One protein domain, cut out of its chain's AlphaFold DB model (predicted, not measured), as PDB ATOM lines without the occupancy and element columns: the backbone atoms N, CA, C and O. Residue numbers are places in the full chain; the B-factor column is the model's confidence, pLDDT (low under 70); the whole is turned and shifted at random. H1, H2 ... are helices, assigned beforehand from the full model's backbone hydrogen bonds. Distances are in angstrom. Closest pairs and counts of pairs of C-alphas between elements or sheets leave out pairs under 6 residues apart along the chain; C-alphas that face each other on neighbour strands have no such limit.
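What this domain is: This is residues 2 to 91 of the 91 residues of an uncharacterized protein of Comamonas testosteroni (UniProt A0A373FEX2). Three helices, H2, H3 and H4, pack as a small bundle with their centres in a triangle, H4 beside both others, and H1 covers the opposite side of the H2 and H3 pair, slanting across H3. The short last helix H5 sits off the beginning of H3, at the far end of a long link. The printed part has 90 residues with five named helices, in the order H1 H2 H3 H4 H5, and no named strand; the class is all helix. The whole is compact, with a radius of gyration of the C-alphas of 12.2 A, and rounded, spanning 32 by 26 by 23 A.

How they stand to each other: H1, residues 2 to 13, and H2, residues 18 to 31, form a hairpin; they touch at a shallow tilt of 30 degrees and run opposite ways, their closest C-alphas, those of Ala 12 and Ala 21, being 5.1 A apart. H3, residues 36 to 47, touches H1 at a steep tilt of 53 degrees, the same way, with the C-alphas of Gln 6 and Val 42 closest at 6.2 A. H2 and H3 also form a hairpin but only just touch, with 3 pairs of C-alphas within 8 A, through residues 26 to 30 of H2 and 36 to 39 of H3 alone; the closest C-alphas are those of Ala 26 and Met 39, 7.7 A apart. H4, residues 56 to 68, forms a hairpin with H3, at a shallow tilt of 17 degrees, opposite ways, with the C-alphas of Leu 47 and Cys 57 closest at 6.1 A. H4 touches H2 the same way at a shallow tilt of 33 degrees, only just short of steep, with the C-alphas of Ala 19 and Ala 59 closest at 4.3 A. H5, residues 85 to 90, is close to H3 but not clearly touching, its Leu 88 C-alpha 6.1 A from that of Val 37, and is apart from H1, H2 and H4. In each of the five helices every O i to N i+4 pair is within hydrogen-bond range.

Where its parts are: H1 begins at C-alpha 2, at (160.527, 158.008, 111.981), and measures 16.4 A from first to last C-alpha. H2 is the longest helix by residues, at 19.8 A; H3 measures 16.4 A and H4 18.0 A, ending at C-alpha 68, (174.202, 169.173, 114.393). H5 measures 8.8 A and ends at C-alpha 90, (177.695, 154.247, 113.909).

The domain as a whole: The two C-alphas farthest apart are those of Val 16 and Arg 90, at 36.3 A. The printed part has no cut. The links from H1 to H2 and from H2 to H3 are tight, H3 to H4 is short, and H4 to H5 is long, with residues 69 to 84. The mean pLDDT of the printed part is 93.9, and no printed residue is under 70.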
ATOM      1  N   THR A   2     160.084 157.144 113.093       73.94
ATOM      2  CA  THR A   2     160.527 158.008 111.981       73.94
ATOM      3  C   THR A   2     159.423 158.363 110.978       73.94
ATOM      4  O   THR A   2     159.296 159.529 110.639       73.94
ATOM      5  N   ALA A   3     158.562 157.417 110.582       83.25
ATOM      6  CA  ALA A   3     157.487 157.681 109.611       83.25
ATOM      7  C   ALA A   3     156.523 158.812 110.039       83.25
ATOM      8  O   ALA A   3     156.215 159.691 109.243       83.25
ATOM      9  N   ALA A   4     156.117 158.843 111.314       91.12
ATOM     10  CA  ALA A   4     155.260 159.908 111.844       91.12
ATOM     11  C   ALA A   4     155.983 161.266 111.926       91.12
ATOM     12  O   ALA A   4     155.361 162.315 111.779       91.12
ATOM     13  N   ALA A   5     157.300 161.266 112.159       92.56
ATOM     14  CA  ALA A   5     158.096 162.490 112.132       92.56
ATOM     15  C   ALA A   5     158.276 163.017 110.703       92.56
ATOM     16  O   ALA A   5     158.197 164.224 110.502       92.56
ATOM     17  N   GLN A   6     158.428 162.123 109.720       94.31
ATOM     18  CA  GLN A   6     158.483 162.466 108.299       94.31
ATOM     19  C   GLN A   6     157.197 163.171 107.850       94.31
ATOM     20  O   GLN A   6     157.249 164.245 107.258       94.31
ATOM     21  N   GLU A   7     156.036 162.607 108.189       95.56
ATOM     22  CA  GLU A   7     154.729 163.183 107.850       95.56
ATOM     23  C   GLU A   7     154.537 164.566 108.491       95.56
ATOM     24  O   GLU A   7     154.144 165.525 107.828       95.56
ATOM     25  N   ARG A   8     154.887 164.704 109.776       97.31
ATOM     26  CA  ARG A   8     154.824 165.996 110.480       97.31
ATOM     27  C   ARG A   8     155.792 167.020 109.889       97.31
ATOM     28  O   ARG A   8     155.454 168.201 109.852       97.31
ATOM     29  N   LEU A   9     156.961 166.588 109.417       97.00
ATOM     30  CA  LEU A   9     157.940 167.459 108.767       97.00
ATOM     31  C   LEU A   9     157.430 167.962 107.416       97.00
ATOM     32  O   LEU A   9     157.498 169.159 107.154       97.00
ATOM     33  N   GLN A  10     156.822 167.095 106.609       95.69
ATOM     34  CA  GLN A  10     156.158 167.500 105.365       95.69
ATOM     35  C   GLN A  10     155.019 168.492 105.632       95.69
ATOM     36  O   GLN A  10     154.907 169.509 104.951       95.69
ATOM     37  N   ALA A  11     154.221 168.263 106.679       96.81
ATOM     38  CA  ALA A  11     153.174 169.201 107.083       96.81
ATOM     39  C   ALA A  11     153.731 170.566 107.535       96.81
ATOM     40  O   ALA A  11     153.101 171.598 107.287       96.81
ATOM     41  N   ALA A  12     154.907 170.590 108.175       97.00
ATOM     42  CA  ALA A  12     155.601 171.822 108.553       97.00
ATOM     43  C   ALA A  12     156.123 172.591 107.325       97.00
ATOM     44  O   ALA A  12     155.996 173.813 107.275       97.00
ATOM     45  N   LEU A  13     156.630 171.888 106.310       96.25
ATOM     46  CA  LEU A  13     157.059 172.480 105.036       96.25
ATOM     47  C   LEU A  13     155.888 173.034 104.206       96.25
ATOM     48  O   LEU A  13     156.069 173.944 103.407       96.25
ATOM     49  N   GLY A  14     154.664 172.553 104.432       94.69
ATOM     50  CA  GLY A  14     153.457 173.126 103.828       94.69
ATOM     51  C   GLY A  14     152.985 174.447 104.458       94.69
ATOM     52  O   GLY A  14     152.002 175.022 103.991       94.69
ATOM     53  N   GLN A  15     153.618 174.923 105.537       95.31
ATOM     54  CA  GLN A  15     153.218 176.160 106.217       95.31
ATOM     55  C   GLN A  15     153.749 177.407 105.505       95.31
ATOM     56  O   GLN A  15     154.814 177.390 104.899       95.31
ATOM     57  N   VAL A  16     153.048 178.537 105.667       92.31
ATOM     58  CA  VAL A  16     153.465 179.837 105.100       92.31
ATOM     59  C   VAL A  16     154.851 180.263 105.597       92.31
ATOM     60  O   VAL A  16     155.634 180.821 104.837       92.31
ATOM     61  N   ASN A  17     155.165 179.995 106.869       94.56
ATOM     62  CA  ASN A  17     156.489 180.230 107.440       94.56
ATOM     63  C   ASN A  17     157.176 178.894 107.742       94.56
ATOM     64  O   ASN A  17     157.133 178.398 108.871       94.56
ATOM     65  N   GLN A  18     157.784 178.315 106.709       95.38
ATOM     66  CA  GLN A  18     158.430 177.003 106.762       95.38
ATOM     67  C   GLN A  18     159.551 176.959 107.803       95.38
ATOM     68  O   GLN A  18     159.552 176.072 108.649       95.38
ATOM     69  N   ALA A  19     160.449 177.951 107.816       94.50
ATOM     70  CA  ALA A  19     161.564 178.011 108.764       94.50
ATOM     71  C   ALA A  19     161.086 177.963 110.223       94.50
ATOM     72  O   ALA A  19     161.575 177.167 111.026       94.50
ATOM     73  N   GLN A  20     160.069 178.763 110.565       96.31
ATOM     74  CA  GLN A  20     159.501 178.746 111.913       96.31
ATOM     75  C   GLN A  20     158.814 177.411 112.233       96.31
ATOM     76  O   GLN A  20     158.969 176.900 113.343       96.31
ATOM     77  N   ALA A  21     158.058 176.847 111.288       97.69
ATOM     78  CA  ALA A  21     157.322 175.602 111.493       97.69
ATOM     79  C   ALA A  21     158.253 174.391 111.660       97.69
ATOM     80  O   ALA A  21     158.048 173.574 112.559       97.69
ATOM     81  N   VAL A  22     159.298 174.298 110.836       98.00
ATOM     82  CA  VAL A  22     160.306 173.231 110.869       98.00
ATOM     83  C   VAL A  22     161.111 173.289 112.172       98.00
ATOM     84  O   VAL A  22     161.249 172.270 112.855       98.00
ATOM     85  N   LEU A  23     161.552 174.480 112.590       97.88
ATOM     86  CA  LEU A  23     162.245 174.659 113.869       97.88
ATOM     87  C   LEU A  23     161.347 174.305 115.064       97.88
ATOM     88  O   LEU A  23     161.773 173.606 115.988       97.88
ATOM     89  N   ALA A  24     160.089 174.756 115.052       98.12
ATOM     90  CA  ALA A  24     159.126 174.417 116.097       98.12
ATOM     91  C   ALA A  24     158.908 172.900 116.184       98.12
ATOM     92  O   ALA A  24     158.893 172.342 117.284       98.12
ATOM     93  N   LEU A  25     158.808 172.215 115.041       98.31
ATOM     94  CA  LEU A  25     158.708 170.761 115.005       98.31
ATOM     95  C   LEU A  25     159.948 170.090 115.606       98.31
ATOM     96  O   LEU A  25     159.792 169.167 116.401       98.31
ATOM     97  N   ALA A  26     161.161 170.549 115.291       98.06
ATOM     98  CA  ALA A  26     162.385 169.986 115.862       98.06
ATOM     99  C   ALA A  26     162.398 170.085 117.402       98.06
ATOM    100  O   ALA A  26     162.739 169.118 118.090       98.06
ATOM    101  N   HIS A  27     161.929 171.205 117.964       98.12
ATOM    102  CA  HIS A  27     161.740 171.343 119.411       98.12
ATOM    103  C   HIS A  27     160.709 170.360 119.977       98.12
ATOM    104  O   HIS A  27     160.954 169.765 121.028       98.12
ATOM    105  N   VAL A  28     159.581 170.166 119.291       98.00
ATOM    106  CA  VAL A  28     158.546 169.212 119.714       98.00
ATOM    107  C   VAL A  28     159.072 167.779 119.677       98.00
ATOM    108  O   VAL A  28     158.943 167.065 120.664       98.00
ATOM    109  N   LEU A  29     159.737 167.372 118.594       97.50
ATOM    110  CA  LEU A  29     160.326 166.036 118.476       97.50
ATOM    111  C   LEU A  29     161.379 165.795 119.565       97.50
ATOM    112  O   LEU A  29     161.429 164.712 120.148       97.50
ATOM    113  N   LYS A  30     162.183 166.812 119.902       97.12
ATOM    114  CA  LYS A  30     163.126 166.735 121.025       97.12
ATOM    115  C   LYS A  30     162.394 166.561 122.360       97.12
ATOM    116  O   LYS A  30     162.807 165.735 123.170       97.12
ATOM    117  N   ALA A  31     161.324 167.320 122.603       97.50
ATOM    118  CA  ALA A  31     160.507 167.194 123.813       97.50
ATOM    119  C   ALA A  31     159.830 165.812 123.914       97.50
ATOM    120  O   ALA A  31     159.690 165.270 125.007       97.50
ATOM    121  N   GLU A  32     159.507 165.197 122.776       95.88
ATOM    122  CA  GLU A  32     159.048 163.807 122.646       95.88
ATOM    123  C   GLU A  32     160.197 162.777 122.760       95.88
ATOM    124  O   GLU A  32     160.021 161.598 122.462       95.88
ATOM    125  N   SER A  33     161.376 163.202 123.231       96.25
ATOM    126  CA  SER A  33     162.573 162.375 123.445       96.25
ATOM    127  C   SER A  33     163.160 161.746 122.176       96.25
ATOM    128  O   SER A  33     163.871 160.741 122.251       96.25
ATOM    129  N   MET A  34     162.918 162.329 120.998       96.50
ATOM    130  CA  MET A  34     163.624 161.914 119.787       96.50
ATOM    131  C   MET A  34     165.119 162.231 119.907       96.50
ATOM    132  O   MET A  34     165.515 163.370 120.157       96.50
ATOM    133  N   GLY A  35     165.952 161.211 119.696       95.81
ATOM    134  CA  GLY A  35     167.407 161.350 119.711       95.81
ATOM    135  C   GLY A  35     167.940 162.181 118.542       95.81
ATOM    136  O   GLY A  35     167.359 162.198 117.457       95.81
ATOM    137  N   GLN A  36     169.086 162.827 118.758       96.88
ATOM    138  CA  GLN A  36     169.732 163.724 117.793       96.88
ATOM    139  C   GLN A  36     170.017 163.062 116.440       96.88
ATOM    140  O   GLN A  36     169.671 163.633 115.412       96.88
ATOM    141  N   VAL A  37     170.597 161.853 116.424       96.69
ATOM    142  CA  VAL A  37     170.902 161.127 115.176       96.69
ATOM    143  C   VAL A  37     169.625 160.778 114.414       96.69
ATOM    144  O   VAL A  37     169.532 161.015 113.212       96.69
ATOM    145  N   ALA A  38     168.622 160.245 115.117       96.44
ATOM    146  CA  ALA A  38     167.341 159.899 114.511       96.44
ATOM    147  C   ALA A  38     166.653 161.134 113.913       96.44
ATOM    148  O   ALA A  38     166.140 161.068 112.798       96.44
ATOM    149  N   MET A  39     166.690 162.265 114.624       97.69
ATOM    150  CA  MET A  39     166.152 163.534 114.140       97.69
ATOM    151  C   MET A  39     166.919 164.040 112.917       97.69
ATOM    152  O   MET A  39     166.300 164.342 111.904       97.69
ATOM    153  N   TYR A  40     168.253 164.068 112.973       97.31
ATOM    154  CA  TYR A  40     169.084 164.525 111.859       97.31
ATOM    155  C   TYR A  40     168.815 163.717 110.586       97.31
ATOM    156  O   TYR A  40     168.648 164.295 109.519       97.31
ATOM    157  N   ARG A  41     168.668 162.390 110.702       96.44
ATOM    158  CA  ARG A  41     168.342 161.509 109.570       96.44
ATOM    159  C   ARG A  41     166.980 161.795 108.949       96.44
ATOM    160  O   ARG A  41     166.875 161.782 107.731       96.44
ATOM    161  N   VAL A  42     165.951 162.063 109.757       96.94
ATOM    162  CA  VAL A  42     164.616 162.424 109.240       96.94
ATOM    163  C   VAL A  42     164.693 163.705 108.405       96.94
ATOM    164  O   VAL A  42     164.136 163.766 107.311       96.94
ATOM    165  N   PHE A  43     165.421 164.708 108.897       97.38
ATOM    166  CA  PHE A  43     165.566 165.994 108.214       97.38
ATOM    167  C   PHE A  43     166.442 165.871 106.963       97.38
ATOM    168  O   PHE A  43     166.058 166.371 105.911       97.38
ATOM    169  N   GLN A  44     167.550 165.129 107.047       96.44
ATOM    170  CA  GLN A  44     168.421 164.825 105.913       96.44
ATOM    171  C   GLN A  44     167.657 164.115 104.789       96.44
ATOM    172  O   GLN A  44     167.712 164.544 103.644       96.44
ATOM    173  N   GLN A  45     166.900 163.065 105.118       95.81
ATOM    174  CA  GLN A  45     166.099 162.333 104.135       95.81
ATOM    175  C   GLN A  45     165.064 163.234 103.467       95.81
ATOM    176  O   GLN A  45     164.803 163.088 102.281       95.81
ATOM    177  N   GLN A  46     164.454 164.158 104.213       96.12
ATOM    178  CA  GLN A  46     163.506 165.095 103.624       96.12
ATOM    179  C   GLN A  46     164.196 166.120 102.719       96.12
ATOM    180  O   GLN A  46     163.639 166.445 101.675       96.12
ATOM    181  N   LEU A  47     165.392 166.593 103.082       95.81
ATOM    182  CA  LEU A  47     166.187 167.511 102.263       95.81
ATOM    183  C   LEU A  47     166.597 166.865 100.932       95.81
ATOM    184  O   LEU A  47     166.491 167.497  99.891       95.81
ATOM    185  N   GLU A  48     166.986 165.589 100.954       94.81
ATOM    186  CA  GLU A  48     167.340 164.812  99.754       94.81
ATOM    187  C   GLU A  48     166.160 164.598  98.784       94.81
ATOM    188  O   GLU A  48     166.378 164.256  97.623       94.81
ATOM    189  N   LEU A  49     164.917 164.780  99.246       93.69
ATOM    190  CA  LEU A  49     163.701 164.651  98.435       93.69
ATOM    191  C   LEU A  49     163.227 165.975  97.823       93.69
ATOM    192  O   LEU A  49     162.327 165.942  96.982       93.69
ATOM    193  N   LEU A  50     163.756 167.116  98.269       91.31
ATOM    194  CA  LEU A  50     163.380 168.423  97.740       91.31
ATOM    195  C   LEU A  50     164.222 168.782  96.514       91.31
ATOM    196  O   LEU A  50     165.396 168.424  96.412       91.31
ATOM    197  N   ASP A  51     163.617 169.536  95.598       89.12
ATOM    198  CA  ASP A  51     164.360 170.181  94.522       89.12
ATOM    199  C   ASP A  51     165.233 171.307  95.097       89.12
ATOM    200  O   ASP A  51     164.854 171.986  96.050       89.12
ATOM    201  N   GLY A  52     166.403 171.546  94.497       82.31
ATOM    202  CA  GLY A  52     167.377 172.519  95.015       82.31
ATOM    203  C   GLY A  52     166.883 173.973  95.080       82.31
ATOM    204  O   GLY A  52     167.457 174.762  95.823       82.31
ATOM    205  N   ASP A  53     165.821 174.310  94.343       87.44
ATOM    206  CA  ASP A  53     165.179 175.632  94.354       87.44
ATOM    207  C   ASP A  53     163.967 175.709  95.311       87.44
ATOM    208  O   ASP A  53     163.302 176.746  95.387       87.44
ATOM    209  N   ASP A  54     163.638 174.626  96.028       89.75
ATOM    210  CA  ASP A  54     162.534 174.610  96.990       89.75
ATOM    211  C   ASP A  54     162.881 175.494  98.207       89.75
ATOM    212  O   ASP A  54     163.901 175.262  98.862       89.75
ATOM    213  N   PRO A  55     162.041 176.484  98.572       86.44
ATOM    214  CA  PRO A  55     162.263 177.329  99.752       86.44
ATOM    215  C   PRO A  55     162.405 176.548 101.072       86.44
ATOM    216  O   PRO A  55     162.985 177.042 102.041       86.44
ATOM    217  N   GLY A  56     161.901 175.315 101.112       93.50
ATOM    218  CA  GLY A  56     162.024 174.392 102.227       93.50
ATOM    219  C   GLY A  56     163.447 173.880 102.443       93.50
ATOM    220  O   GLY A  56     163.768 173.485 103.566       93.50
ATOM    221  N   CYS A  57     164.312 173.927 101.424       94.88
ATOM    222  CA  CYS A  57     165.718 173.537 101.536       94.88
ATOM    223  C   CYS A  57     166.454 174.385 102.578       94.88
ATOM    224  O   CYS A  57     167.102 173.824 103.463       94.88
ATOM    225  N   ASP A  58     166.282 175.709 102.543       94.25
ATOM    226  CA  ASP A  58     166.904 176.624 103.509       94.25
ATOM    227  C   ASP A  58     166.377 176.369 104.928       94.25
ATOM    228  O   ASP A  58     167.147 176.244 105.880       94.25
ATOM    229  N   ALA A  59     165.057 176.200 105.072       95.94
ATOM    230  CA  ALA A  59     164.428 175.906 106.360       95.94
ATOM    231  C   ALA A  59     164.946 174.597 106.988       95.94
ATOM    232  O   ALA A  59     165.139 174.519 108.210       95.94
ATOM    233  N   LEU A  60     165.164 173.566 106.168       97.00
ATOM    234  CA  LEU A  60     165.732 172.293 106.603       97.00
ATOM    235  C   LEU A  60     167.212 172.425 106.951       97.00
ATOM    236  O   LEU A  60     167.592 171.989 108.036       97.00
ATOM    237  N   ALA A  61     168.022 173.033 106.081       95.69
ATOM    238  CA  ALA A  61     169.461 173.191 106.284       95.69
ATOM    239  C   ALA A  61     169.768 173.984 107.563       95.69
ATOM    240  O   ALA A  61     170.506 173.500 108.423       95.69
ATOM    241  N   ASP A  62     169.102 175.125 107.759       95.44
ATOM    242  CA  ASP A  62     169.246 175.941 108.970       95.44
ATOM    243  C   ASP A  62     168.880 175.148 110.230       95.44
ATOM    244  O   ASP A  62     169.550 175.231 111.261       95.44
ATOM    245  N   THR A  63     167.818 174.341 110.171       97.50
ATOM    246  CA  THR A  63     167.416 173.522 111.322       97.50
ATOM    247  C   THR A  63     168.389 172.363 111.554       97.50
ATOM    248  O   THR A  63     168.689 172.031 112.704       97.50
ATOM    249  N   MET A  64     168.926 171.764 110.489       97.69
ATOM    250  CA  MET A  64     169.940 170.712 110.559       97.69
ATOM    251  C   MET A  64     171.241 171.209 111.191       97.69
ATOM    252  O   MET A  64     171.818 170.462 111.978       97.69
ATOM    253  N   ASP A  65     171.652 172.455 110.957       97.00
ATOM    254  CA  ASP A  65     172.800 173.073 111.637       97.00
ATOM    255  C   ASP A  65     172.591 173.150 113.153       97.00
ATOM    256  O   ASP A  65     173.498 172.873 113.945       97.00
ATOM    257  N   LEU A  66     171.372 173.474 113.588       97.75
ATOM    258  CA  LEU A  66     171.034 173.508 115.010       97.75
ATOM    259  C   LEU A  66     170.969 172.103 115.626       97.75
ATOM    260  O   LEU A  66     171.363 171.926 116.781       97.75
ATOM    261  N   ILE A  67     170.484 171.105 114.877       97.31
ATOM    262  CA  ILE A  67     170.494 169.695 115.297       97.31
ATOM    263  C   ILE A  67     171.931 169.175 115.367       97.31
ATOM    264  O   ILE A  67     172.263 168.470 116.319       97.31
ATOM    265  N   TRP A  68     172.784 169.525 114.400       96.62
ATOM    266  CA  TRP A  68     174.202 169.173 114.393       96.62
ATOM    267  C   TRP A  68     174.910 169.775 115.605       96.62
ATOM    268  O   TRP A  68     175.603 169.070 116.332       96.62
ATOM    269  N   GLY A  69     174.679 171.053 115.893       94.81
ATOM    270  CA  GLY A  69     175.306 171.739 117.017       94.81
ATOM    271  C   GLY A  69     176.681 172.317 116.673       94.81
ATOM    272  O   GLY A  69     176.996 172.589 115.516       94.81
ATOM    273  N   GLY A  70     177.500 172.562 117.697       88.25
ATOM    274  CA  GLY A  70     178.864 173.060 117.506       88.25
ATOM    275  C   GLY A  70     178.956 174.468 116.914       88.25
ATOM    276  O   GLY A  70     178.129 175.345 117.189       88.25
ATOM    277  N   GLY A  71     179.992 174.682 116.095       84.31
ATOM    278  CA  GLY A  71     180.257 175.962 115.426       84.31
ATOM    279  C   GLY A  71     179.140 176.404 114.475       84.31
ATOM    280  O   GLY A  71     178.884 177.603 114.354       84.31
ATOM    281  N   TRP A  72     178.427 175.446 113.878       82.56
ATOM    282  CA  TRP A  72     177.297 175.683 112.975       82.56
ATOM    283  C   TRP A  72     176.105 176.299 113.702       82.56
ATOM    284  O   TRP A  72     175.561 177.319 113.281       82.56
ATOM    285  N   ALA A  73     175.786 175.779 114.887       88.94
ATOM    286  CA  ALA A  73     174.660 176.272 115.668       88.94
ATOM    287  C   ALA A  73     174.914 177.609 116.389       88.94
ATOM    288  O   ALA A  73     173.988 178.155 116.988       88.94
ATOM    289  N   LYS A  74     176.148 178.144 116.396       88.50
ATOM    290  CA  LYS A  74     176.513 179.436 117.027       88.50
ATOM    291  C   LYS A  74     175.967 179.600 118.460       88.50
ATOM    292  O   LYS A  74     175.456 180.657 118.829       88.50
ATOM    293  N   GLY A  75     176.037 178.535 119.263       88.44
ATOM    294  CA  GLY A  75     175.534 178.513 120.645       88.44
ATOM    295  C   GLY A  75     174.015 178.335 120.793       88.44
ATOM    296  O   GLY A  75     173.496 178.450 121.898       88.44
ATOM    297  N   ARG A  76     173.296 178.045 119.704       91.88
ATOM    298  CA  ARG A  76     171.844 177.793 119.671       91.88
ATOM    299  C   ARG A  76     171.506 176.325 119.394       91.88
ATOM    300  O   ARG A  76     170.423 176.025 118.906       91.88
ATOM    301  N   ALA A  77     172.449 175.424 119.668       95.88
ATOM    302  CA  ALA A  77     172.301 174.002 119.384       95.88
ATOM    303  C   ALA A  77     171.051 173.426 120.066       95.88
ATOM    304  O   ALA A  77     170.764 173.734 121.226       95.88
ATOM    305  N   LEU A  78     170.322 172.562 119.358       95.94
ATOM    306  CA  LEU A  78     169.175 171.855 119.929       95.94
ATOM    307  C   LEU A  78     169.618 170.810 120.954       95.94
ATOM    308  O   LEU A  78     168.886 170.544 121.908       95.94
ATOM    309  N   PHE A  79     170.801 170.229 120.775       95.62
ATOM    310  CA  PHE A  79     171.375 169.206 121.642       95.62
ATOM    311  C   PHE A  79     172.680 169.702 122.265       95.62
ATOM    312  O   PHE A  79     173.393 170.506 121.673       95.62
ATOM    313  N   GLU A  80     172.985 169.219 123.472       92.38
ATOM    314  CA  GLU A  80     174.185 169.636 124.212       92.38
ATOM    315  C   GLU A  80     175.478 169.185 123.528       92.38
ATOM    316  O   GLU A  80     176.488 169.882 123.578       92.38
ATOM    317  N   GLN A  81     175.447 168.013 122.891       92.62
ATOM    318  CA  GLN A  81     176.600 167.441 122.211       92.62
ATOM    319  C   GLN A  81     176.547 167.760 120.723       92.62
ATOM    320  O   GLN A  81     175.558 167.469 120.050       92.62
ATOM    321  N   GLU A  82     177.652 168.275 120.194       94.62
ATOM    322  CA  GLU A  82     177.851 168.373 118.752       94.62
ATOM    323  C   GLU A  82     177.796 166.976 118.116       94.62
ATOM    324  O   GLU A  82     178.282 165.988 118.684       94.62
ATOM    325  N   LEU A  83     177.124 166.875 116.974       94.44
ATOM    326  CA  LEU A  83     177.081 165.688 116.137       94.44
ATOM    327  C   LEU A  83     178.389 165.566 115.359       94.44
ATOM    328  O   LEU A  83     179.017 166.556 115.007       94.44
ATOM    329  N   SER A  84     178.814 164.337 115.094       93.56
ATOM    330  CA  SER A  84     179.959 164.087 114.228       93.56
ATOM    331  C   SER A  84     179.595 163.066 113.168       93.56
ATOM    332  O   SER A  84     178.705 162.229 113.365       93.56
ATOM    333  N   THR A  85     180.316 163.104 112.053       91.31
ATOM    334  CA  THR A  85     180.167 162.136 110.966       91.31
ATOM    335  C   THR A  85     180.388 160.705 111.464       91.31
ATOM    336  O   THR A  85     179.666 159.796 111.058       91.31
ATOM    337  N   GLU A  86     181.319 160.483 112.400       93.50
ATOM    338  CA  GLU A  86     181.537 159.164 113.003       93.50
ATOM    339  C   GLU A  86     180.331 158.695 113.812       93.50
ATOM    340  O   GLU A  86     179.995 157.514 113.757       93.50
ATOM    341  N   ARG A  87     179.678 159.590 114.568       92.81
ATOM    342  CA  ARG A  87     178.484 159.231 115.347       92.81
ATOM    343  C   ARG A  87     177.300 158.942 114.426       92.81
ATOM    344  O   ARG A  87     176.621 157.938 114.610       92.81
ATOM    345  N   LEU A  88     177.130 159.745 113.375       92.38
ATOM    346  CA  LEU A  88     176.102 159.535 112.355       92.38
ATOM    347  C   LEU A  88     176.273 158.208 111.593       92.38
ATOM    348  O   LEU A  88     175.275 157.620 111.187       92.38
ATOM    349  N   ALA A  89     177.506 157.729 111.408       90.25
ATOM    350  CA  ALA A  89     177.795 156.466 110.723       90.25
ATOM    351  C   ALA A  89     177.658 155.213 111.612       90.25
ATOM    352  O   ALA A  89     177.589 154.104 111.085       90.25
ATOM    353  N   ARG A  90     177.684 155.365 112.943       88.75
ATOM    354  CA  ARG A  90     177.695 154.247 113.909       88.75
ATOM    355  C   ARG A  90     176.317 153.854 114.431       88.75
ATOM    356  O   ARG A  90     176.131 152.698 114.806       88.75
ATOM    357  N   GLU A  91     175.417 154.821 114.532       78.25
ATOM    358  CA  GLU A  91     174.022 154.642 114.967       78.25
ATOM    359  C   GLU A  91     173.094 154.382 113.774       78.25
ATOM    360  O   GLU A  91     171.872 154.175 113.937       78.25
TER     361      GLU A  91